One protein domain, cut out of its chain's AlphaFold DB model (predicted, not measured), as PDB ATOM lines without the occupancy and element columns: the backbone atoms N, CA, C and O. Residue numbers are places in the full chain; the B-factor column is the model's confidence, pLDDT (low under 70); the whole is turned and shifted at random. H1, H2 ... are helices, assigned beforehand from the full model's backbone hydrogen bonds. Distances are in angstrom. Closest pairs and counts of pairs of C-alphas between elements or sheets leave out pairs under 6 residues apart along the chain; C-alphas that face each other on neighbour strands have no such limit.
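Overview. This is residues 2 to 74 of the 219 residues of an uncharacterized protein of Arcobacter lacus (UniProt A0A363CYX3). One very long helix, H1, makes a rod, and the chain folds back at its far end so that a short second helix, H2, packs slantwise on part of its side as an uneven helical hairpin. The first part of the rod, residues 2 to 26, sticks out with nothing beside it. The printed part has 73 residues with two named helices, H1 then H2, and no named strand; the class is all helix. It is extended, with a radius of gyration of the C-alphas of 21.1 A and spans of 76 by 16 by 15 A.

Arrangement. H1, residues 3 to 50, touches H2, residues 60 to 74, with its residues 27 to 41 alone. The closest C-alphas are those of Ala 34 and Ile 66, 4.5 A apart. The two run opposite ways at a steep tilt of 42 degrees and form a helical hairpin. Every O i to N i+4 pair is within hydrogen-bond range in H2, and 42 of 44 are in H1.

Along the chain. H1 measures 70.8 A from C-alpha 3 at (165.960, 107.203, 180.779) to C-alpha 50 at (112.768, 127.323, 138.593). H2 measures 20.1 A and ends at C-alpha 74 at (132.534, 128.763, 164.153).

Size, cuts and confidence. The C-alphas of Ser 2 and Gln 52, the two farthest apart, are 76.0 A apart. The printed part has no cut, and the link from H1 to H2 is short, with 9 residues. The model's pLDDT is under 70 at residues 2 to 12 and residue 14.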
ATOM      1  N   SER A   2     168.610 107.830 184.132       52.44
ATOM      2  CA  SER A   2     168.058 109.043 183.477       52.44
ATOM      3  C   SER A   2     167.085 108.780 182.309       52.44
ATOM      4  O   SER A   2     166.615 109.732 181.703       52.44
ATOM      5  N   ASN A   3     166.720 107.527 182.003       55.12
ATOM      6  CA  ASN A   3     165.960 107.203 180.779       55.12
ATOM      7  C   ASN A   3     164.436 107.049 180.950       55.12
ATOM      8  O   ASN A   3     163.720 106.984 179.955       55.12
ATOM      9  N   GLN A   4     163.904 106.977 182.175       55.34
ATOM     10  CA  GLN A   4     162.465 106.725 182.374       55.34
ATOM     11  C   GLN A   4     161.596 107.983 182.262       55.34
ATOM     12  O   GLN A   4     160.473 107.910 181.771       55.34
ATOM     13  N   THR A   5     162.102 109.147 182.671       54.56
ATOM     14  CA  THR A   5     161.372 110.414 182.549       54.56
ATOM     15  C   THR A   5     161.298 110.875 181.097       54.56
ATOM     16  O   THR A   5     160.218 111.234 180.642       54.56
ATOM     17  N   GLN A   6     162.392 110.786 180.339       53.31
ATOM     18  CA  GLN A   6     162.462 111.260 178.949       53.31
ATOM     19  C   GLN A   6     161.496 110.499 178.013       53.31
ATOM     20  O   GLN A   6     160.742 111.127 177.271       53.31
ATOM     21  N   ASN A   7     161.388 109.173 178.173       58.16
ATOM     22  CA  ASN A   7     160.425 108.340 177.438       58.16
ATOM     23  C   ASN A   7     158.952 108.661 177.764       58.16
ATOM     24  O   ASN A   7     158.083 108.517 176.905       58.16
ATOM     25  N   ASN A   8     158.642 109.107 178.988       58.62
ATOM     26  CA  ASN A   8     157.274 109.485 179.359       58.62
ATOM     27  C   ASN A   8     156.846 110.817 178.726       58.62
ATOM     28  O   ASN A   8     155.706 110.932 178.277       58.62
ATOM     29  N   TRP A   9     157.748 111.799 178.637       54.72
ATOM     30  CA  TRP A   9     157.469 113.078 177.973       54.72
ATOM     31  C   TRP A   9     157.295 112.918 176.455       54.72
ATOM     32  O   TRP A   9     156.379 113.504 175.878       54.72
ATOM     33  N   GLU A  10     158.112 112.085 175.805       60.41
ATOM     34  CA  GLU A  10     157.975 111.792 174.369       60.41
ATOM     35  C   GLU A  10     156.677 111.035 174.050       60.41
ATOM     36  O   GLU A  10     155.948 111.426 173.134       60.41
ATOM     37  N   ASN A  11     156.310 110.034 174.856       61.66
ATOM     38  CA  ASN A  11     155.046 109.307 174.695       61.66
ATOM     39  C   ASN A  11     153.810 110.192 174.937       61.66
ATOM     40  O   ASN A  11     152.821 110.090 174.207       61.66
ATOM     41  N   GLN A  12     153.858 111.100 175.918       62.75
ATOM     42  CA  GLN A  12     152.781 112.072 176.150       62.75
ATOM     43  C   GLN A  12     152.659 113.081 175.002       62.75
ATOM     44  O   GLN A  12     151.544 113.404 174.574       62.75
ATOM     45  N   ASN A  13     153.784 113.540 174.451       70.69
ATOM     46  CA  ASN A  13     153.793 114.428 173.293       70.69
ATOM     47  C   ASN A  13     153.220 113.741 172.045       70.69
ATOM     48  O   ASN A  13     152.355 114.327 171.390       70.69
ATOM     49  N   LEU A  14     153.592 112.488 171.770       69.94
ATOM     50  CA  LEU A  14     153.043 111.686 170.668       69.94
ATOM     51  C   LEU A  14     151.529 111.468 170.803       69.94
ATOM     52  O   LEU A  14     150.781 111.715 169.854       69.94
ATOM     53  N   ALA A  15     151.047 111.101 171.994       76.38
ATOM     54  CA  ALA A  15     149.617 110.940 172.259       76.38
ATOM     55  C   ALA A  15     148.840 112.263 172.095       76.38
ATOM     56  O   ALA A  15     147.740 112.294 171.532       76.38
ATOM     57  N   SER A  16     149.420 113.387 172.532       78.94
ATOM     58  CA  SER A  16     148.817 114.715 172.361       78.94
ATOM     59  C   SER A  16     148.729 115.133 170.887       78.94
ATOM     60  O   SER A  16     147.717 115.696 170.458       78.94
ATOM     61  N   GLN A  17     149.751 114.809 170.089       78.88
ATOM     62  CA  GLN A  17     149.790 115.082 168.654       78.88
ATOM     63  C   GLN A  17     148.786 114.216 167.891       78.88
ATOM     64  O   GLN A  17     148.029 114.744 167.074       78.88
ATOM     65  N   GLN A  18     148.691 112.922 168.206       81.94
ATOM     66  CA  GLN A  18     147.684 112.026 167.627       81.94
ATOM     67  C   GLN A  18     146.261 112.512 167.921       81.94
ATOM     68  O   GLN A  18     145.433 112.594 167.010       81.94
ATOM     69  N   LYS A  19     145.987 112.938 169.160       85.62
ATOM     70  CA  LYS A  19     144.690 113.515 169.544       85.62
ATOM     71  C   LYS A  19     144.380 114.805 168.779       85.62
ATOM     72  O   LYS A  19     143.249 115.004 168.336       85.62
ATOM     73  N   ARG A  20     145.372 115.683 168.578       86.06
ATOM     74  CA  ARG A  20     145.222 116.899 167.756       86.06
ATOM     75  C   ARG A  20     144.899 116.561 166.301       86.06
ATOM     76  O   ARG A  20     143.946 117.116 165.760       86.06
ATOM     77  N   LEU A  21     145.629 115.628 165.692       89.69
ATOM     78  CA  LEU A  21     145.388 115.176 164.318       89.69
ATOM     79  C   LEU A  21     143.996 114.558 164.157       89.69
ATOM     80  O   LEU A  21     143.290 114.862 163.198       89.69
ATOM     81  N   GLN A  22     143.563 113.740 165.115       91.31
ATOM     82  CA  GLN A  22     142.219 113.170 165.119       91.31
ATOM     83  C   GLN A  22     141.145 114.261 165.219       91.31
ATOM     84  O   GLN A  22     140.179 114.239 164.461       91.31
ATOM     85  N   ASN A  23     141.331 115.261 166.084       89.25
ATOM     86  CA  ASN A  23     140.407 116.392 166.196       89.25
ATOM     87  C   ASN A  23     140.322 117.215 164.902       89.25
ATOM     88  O   ASN A  23     139.235 117.665 164.541       89.25
ATOM     89  N   LEU A  24     141.445 117.398 164.200       89.62
ATOM     90  CA  LEU A  24     141.470 118.066 162.897       89.62
ATOM     91  C   LEU A  24     140.696 117.265 161.848       89.62
ATOM     92  O   LEU A  24     139.855 117.841 161.163       89.62
ATOM     93  N   LYS A  25     140.903 115.942 161.786       92.56
ATOM     94  CA  LYS A  25     140.138 115.049 160.902       92.56
ATOM     95  C   LYS A  25     138.642 115.119 161.188       92.56
ATOM     96  O   LYS A  25     137.854 115.288 160.267       92.56
ATOM     97  N   ILE A  26     138.252 115.071 162.464       91.62
ATOM     98  CA  ILE A  26     136.851 115.221 162.873       91.62
ATOM     99  C   ILE A  26     136.319 116.581 162.406       91.62
ATOM    100  O   ILE A  26     135.274 116.640 161.772       91.62
ATOM    101  N   LYS A  27     137.028 117.684 162.667       92.56
ATOM    102  CA  LYS A  27     136.585 119.016 162.230       92.56
ATOM    103  C   LYS A  27     136.400 119.086 160.711       92.56
ATOM    104  O   LYS A  27     135.407 119.655 160.266       92.56
ATOM    105  N   GLN A  28     137.319 118.512 159.939       92.94
ATOM    106  CA  GLN A  28     137.243 118.475 158.479       92.94
ATOM    107  C   GLN A  28     136.050 117.651 157.984       92.94
ATOM    108  O   GLN A  28     135.333 118.093 157.100       92.94
ATOM    109  N   ASP A  29     135.782 116.508 158.603       94.12
ATOM    110  CA  ASP A  29     134.625 115.661 158.305       94.12
ATOM    111  C   ASP A  29     133.288 116.366 158.628       94.12
ATOM    112  O   ASP A  29     132.337 116.324 157.851       94.12
ATOM    113  N   TYR A  30     133.211 117.113 159.736       93.50
ATOM    114  CA  TYR A  30     132.054 117.982 159.994       93.50
ATOM    115  C   TYR A  30     131.942 119.140 158.997       93.50
ATOM    116  O   TYR A  30     130.820 119.537 158.690       93.50
ATOM    117  N   LYS A  31     133.071 119.691 158.536       94.19
ATOM    118  CA  LYS A  31     133.097 120.754 157.528       94.19
ATOM    119  C   LYS A  31     132.561 120.237 156.192       94.19
ATOM    120  O   LYS A  31     131.612 120.818 155.691       94.19
ATOM    121  N   SER A  32     133.087 119.117 155.699       93.62
ATOM    122  CA  SER A  32     132.656 118.484 154.445       93.62
ATOM    123  C   SER A  32     131.163 118.169 154.462       93.62
ATOM    124  O   SER A  32     130.456 118.587 153.561       93.62
ATOM    125  N   ARG A  33     130.633 117.578 155.544       95.19
ATOM    126  CA  ARG A  33     129.178 117.381 155.664       95.19
ATOM    127  C   ARG A  33     128.372 118.677 155.616       95.19
ATOM    128  O   ARG A  33     127.251 118.676 155.132       95.19
ATOM    129  N   ALA A  34     128.891 119.763 156.191       94.50
ATOM    130  CA  ALA A  34     128.209 121.050 156.143       94.50
ATOM    131  C   ALA A  34     128.249 121.667 154.737       94.50
ATOM    132  O   ALA A  34     127.278 122.310 154.361       94.50
ATOM    133  N   GLU A  35     129.330 121.456 153.981       93.69
ATOM    134  CA  GLU A  35     129.452 121.857 152.572       93.69
ATOM    135  C   GLU A  35     128.490 121.044 151.696       93.69
ATOM    136  O   GLU A  35     127.643 121.639 151.042       93.69
ATOM    137  N   ASP A  36     128.495 119.713 151.807       94.81
ATOM    138  CA  ASP A  36     127.576 118.836 151.063       94.81
ATOM    139  C   ASP A  36     126.102 119.183 151.346       94.81
ATOM    140  O   ASP A  36     125.268 119.266 150.445       94.81
ATOM    141  N   ALA A  37     125.765 119.412 152.620       95.25
ATOM    142  CA  ALA A  37     124.429 119.835 153.029       95.25
ATOM    143  C   ALA A  37     124.041 121.192 152.429       95.25
ATOM    144  O   ALA A  37     122.882 121.408 152.077       95.25
ATOM    145  N   LEU A  38     124.995 122.117 152.337       94.19
ATOM    146  CA  LEU A  38     124.772 123.437 151.768       94.19
ATOM    147  C   LEU A  38     124.561 123.347 150.253       94.19
ATOM    148  O   LEU A  38     123.605 123.935 149.755       94.19
ATOM    149  N   ASP A  39     125.365 122.550 149.553       93.44
ATOM    150  CA  ASP A  39     125.220 122.288 148.118       93.44
ATOM    151  C   ASP A  39     123.861 121.659 147.789       93.44
ATOM    152  O   ASP A  39     123.177 122.104 146.863       93.44
ATOM    153  N   ASN A  40     123.415 120.690 148.594       94.62
ATOM    154  CA  ASN A  40     122.082 120.099 148.460       94.62
ATOM    155  C   ASN A  40     120.982 121.153 148.625       94.62
ATOM    156  O   ASN A  40     120.093 121.255 147.783       94.62
ATOM    157  N   ILE A  41     121.070 121.982 149.671       94.19
ATOM    158  CA  ILE A  41     120.098 123.049 149.936       94.19
ATOM    159  C   ILE A  41     120.055 124.067 148.790       94.19
ATOM    160  O   ILE A  41     118.972 124.505 148.411       94.19
ATOM    161  N   ILE A  42     121.204 124.444 148.227       92.06
ATOM    162  CA  ILE A  42     121.275 125.367 147.084       92.06
ATOM    163  C   ILE A  42     120.651 124.734 145.841       92.06
ATOM    164  O   ILE A  42     119.886 125.389 145.136       92.06
ATOM    165  N   SER A  43     120.960 123.465 145.573       92.50
ATOM    166  CA  SER A  43     120.402 122.726 144.439       92.50
ATOM    167  C   SER A  43     118.877 122.637 144.534       92.50
ATOM    168  O   SER A  43     118.175 123.007 143.592       92.50
ATOM    169  N   GLU A  44     118.355 122.243 145.698       93.81
ATOM    170  CA  GLU A  44     116.916 122.203 145.972       93.81
ATOM    171  C   GLU A  44     116.268 123.587 145.846       93.81
ATOM    172  O   GLU A  44     115.201 123.717 145.246       93.81
ATOM    173  N   TYR A  45     116.919 124.630 146.368       92.81
ATOM    174  CA  TYR A  45     116.441 126.007 146.263       92.81
ATOM    175  C   TYR A  45     116.348 126.473 144.809       92.81
ATOM    176  O   TYR A  45     115.326 127.024 144.402       92.81
ATOM    177  N   ASN A  46     117.380 126.217 144.006       91.75
ATOM    178  CA  ASN A  46     117.391 126.588 142.595       91.75
ATOM    179  C   ASN A  46     116.294 125.849 141.820       91.75
ATOM    180  O   ASN A  46     115.579 126.470 141.037       91.75
ATOM    181  N   GLN A  47     116.090 124.555 142.092       92.75
ATOM    182  CA  GLN A  47     114.982 123.791 141.511       92.75
ATOM    183  C   GLN A  47     113.620 124.355 141.929       92.75
ATOM    184  O   GLN A  47     112.734 124.513 141.090       92.75
ATOM    185  N   ALA A  48     113.447 124.700 143.205       92.31
ATOM    186  CA  ALA A  48     112.228 125.327 143.704       92.31
ATOM    187  C   ALA A  48     111.972 126.688 143.037       92.31
ATOM    188  O   ALA A  48     110.841 126.956 142.633       92.31
ATOM    189  N   LYS A  49     113.015 127.507 142.851       90.62
ATOM    190  CA  LYS A  49     112.957 128.801 142.151       90.62
ATOM    191  C   LYS A  49     112.539 128.619 140.692       90.62
ATOM    192  O   LYS A  49     111.614 129.290 140.241       90.62
ATOM    193  N   THR A  50     113.145 127.668 139.975       92.00
ATOM    194  CA  THR A  50     112.768 127.323 138.593       92.00
ATOM    195  C   THR A  50     111.321 126.837 138.493       92.00
ATOM    196  O   THR A  50     110.600 127.243 137.586       92.00
ATOM    197  N   ASN A  51     110.876 126.020 139.448       92.75
ATOM    198  CA  ASN A  51     109.525 125.458 139.485       92.75
ATOM    199  C   ASN A  51     108.485 126.383 140.145       92.75
ATOM    200  O   ASN A  51     107.337 125.977 140.306       92.75
ATOM    201  N   GLN A  52     108.870 127.602 140.541       90.12
ATOM    202  CA  GLN A  52     108.011 128.593 141.207       90.12
ATOM    203  C   GLN A  52     107.351 128.083 142.504       90.12
ATOM    204  O   GLN A  52     106.237 128.475 142.855       90.12
ATOM    205  N   ILE A  53     108.044 127.221 143.251       89.81
ATOM    206  CA  ILE A  53     107.580 126.714 144.547       89.81
ATOM    207  C   ILE A  53     107.872 127.768 145.621       89.81
ATOM    208  O   ILE A  53     109.013 127.943 146.047       89.81
ATOM    209  N   THR A  54     106.833 128.459 146.088       81.56
ATOM    210  CA  THR A  54     106.953 129.570 147.051       81.56
ATOM    211  C   THR A  54     107.256 129.121 148.484       81.56
ATOM    212  O   THR A  54     107.941 129.832 149.219       81.56
ATOM    213  N   ASP A  55     106.813 127.921 148.870       85.38
ATOM    214  CA  ASP A  55     106.887 127.413 150.251       85.38
ATOM    215  C   ASP A  55     107.972 126.349 150.466       85.38
ATOM    216  O   ASP A  55     107.887 125.516 151.372       85.38
ATOM    217  N   TRP A  56     109.029 126.373 149.655       92.69
ATOM    218  CA  TRP A  56     110.143 125.445 149.827       92.69
ATOM    219  C   TRP A  56     110.816 125.605 151.201       92.69
ATOM    220  O   TRP A  56     110.949 126.704 151.759       92.69
ATOM    221  N   ASN A  57     111.255 124.480 151.763       91.94
ATOM    222  CA  ASN A  57     111.943 124.430 153.041       91.94
ATOM    223  C   ASN A  57     113.073 123.397 152.960       91.94
ATOM    224  O   ASN A  57     112.813 122.277 152.517       91.94
ATOM    225  N   PRO A  58     114.296 123.731 153.405       92.56
ATOM    226  CA  PRO A  58     115.403 122.794 153.357       92.56
ATOM    227  C   PRO A  58     115.145 121.580 154.248       92.56
ATOM    228  O   PRO A  58     114.522 121.680 155.314       92.56
ATOM    229  N   SER A  59     115.709 120.446 153.843       93.44
ATOM    230  CA  SER A  59     115.723 119.222 154.636       93.44
ATOM    231  C   SER A  59     116.252 119.472 156.058       93.44
ATOM    232  O   SER A  59     117.261 120.149 156.294       93.44
ATOM    233  N   SER A  60     115.559 118.899 157.050       92.75
ATOM    234  CA  SER A  60     115.912 119.043 158.469       92.75
ATOM    235  C   SER A  60     117.290 118.457 158.786       92.75
ATOM    236  O   SER A  60     117.995 118.963 159.664       92.75
ATOM    237  N   LYS A  61     117.693 117.419 158.045       95.31
ATOM    238  CA  LYS A  61     119.003 116.778 158.148       95.31
ATOM    239  C   LYS A  61     120.108 117.739 157.715       95.31
ATOM    240  O   LYS A  61     121.057 117.931 158.475       95.31
ATOM    241  N   ASP A  62     119.960 118.369 156.556       95.00
ATOM    242  CA  ASP A  62     120.977 119.256 155.982       95.00
ATOM    243  C   ASP A  62     121.105 120.536 156.815       95.00
ATOM    244  O   ASP A  62     122.197 120.901 157.261       95.00
ATOM    245  N   LYS A  63     119.965 121.117 157.213       94.31
ATOM    246  CA  LYS A  63     119.911 122.221 158.184       94.31
ATOM    247  C   LYS A  63     120.665 121.893 159.476       94.31
ATOM    248  O   LYS A  63     121.424 122.720 159.996       94.31
ATOM    249  N   ALA A  64     120.473 120.688 160.013       93.25
ATOM    250  CA  ALA A  64     121.131 120.260 161.242       93.25
ATOM    251  C   ALA A  64     122.646 120.084 161.068       93.25
ATOM    252  O   ALA A  64     123.394 120.412 161.992       93.25
ATOM    253  N   GLN A  65     123.117 119.594 159.920       94.88
ATOM    254  CA  GLN A  65     124.547 119.435 159.644       94.88
ATOM    255  C   GLN A  65     125.263 120.789 159.601       94.88
ATOM    256  O   GLN A  65     126.237 120.979 160.340       94.88
ATOM    257  N   ILE A  66     124.709 121.760 158.869       94.50
ATOM    258  CA  ILE A  66     125.247 123.128 158.800       94.50
ATOM    259  C   ILE A  66     125.233 123.776 160.191       94.50
ATOM    260  O   ILE A  66     126.246 124.288 160.674       94.50
ATOM    261  N   THR A  67     124.099 123.688 160.895       92.88
ATOM    262  CA  THR A  67     123.942 124.283 162.229       92.88
ATOM    263  C   THR A  67     124.908 123.686 163.253       92.88
ATOM    264  O   THR A  67     125.445 124.410 164.095       92.88
ATOM    265  N   ARG A  68     125.154 122.370 163.202       92.50
ATOM    266  CA  ARG A  68     126.110 121.697 164.095       92.50
ATOM    267  C   ARG A  68     127.532 122.178 163.846       92.50
ATOM    268  O   ARG A  68     128.229 122.463 164.820       92.50
ATOM    269  N   TYR A  69     127.954 122.285 162.586       94.50
ATOM    270  CA  TYR A  69     129.285 122.796 162.267       94.50
ATOM    271  C   TYR A  69     129.447 124.248 162.734       94.50
ATOM    272  O   TYR A  69     130.392 124.544 163.470       94.50
ATOM    273  N   PHE A  70     128.480 125.116 162.414       92.75
ATOM    274  CA  PHE A  70     128.469 126.513 162.855       92.75
ATOM    275  C   PHE A  70     128.611 126.629 164.380       92.75
ATOM    276  O   PHE A  70     129.554 127.243 164.878       92.75
ATOM    277  N   LYS A  71     127.728 125.974 165.145       90.12
ATOM    278  CA  LYS A  71     127.740 126.060 166.615       90.12
ATOM    279  C   LYS A  71     129.027 125.512 167.226       90.12
ATOM    280  O   LYS A  71     129.505 126.060 168.212       90.12
ATOM    281  N   ARG A  72     129.574 124.426 166.673       91.06
ATOM    282  CA  ARG A  72     130.707 123.706 167.272       91.06
ATOM    283  C   ARG A  72     132.069 124.284 166.908       91.06
ATOM    284  O   ARG A  72     132.989 124.198 167.715       91.06
ATOM    285  N   TYR A  73     132.215 124.831 165.706       90.50
ATOM    286  CA  TYR A  73     133.528 125.196 165.170       90.50
ATOM    287  C   TYR A  73     133.649 126.646 164.717       90.50
ATOM    288  O   TYR A  73     134.779 127.110 164.574       90.50
ATOM    289  N   TRP A  74     132.533 127.347 164.511       90.44
ATOM    290  CA  TRP A  74     132.534 128.763 164.153       90.44
ATOM    291  C   TRP A  74     132.249 129.643 165.374       90.44
ATOM    292  O   TRP A  74     133.082 130.449 165.769       90.44
TER     293      TRP A  74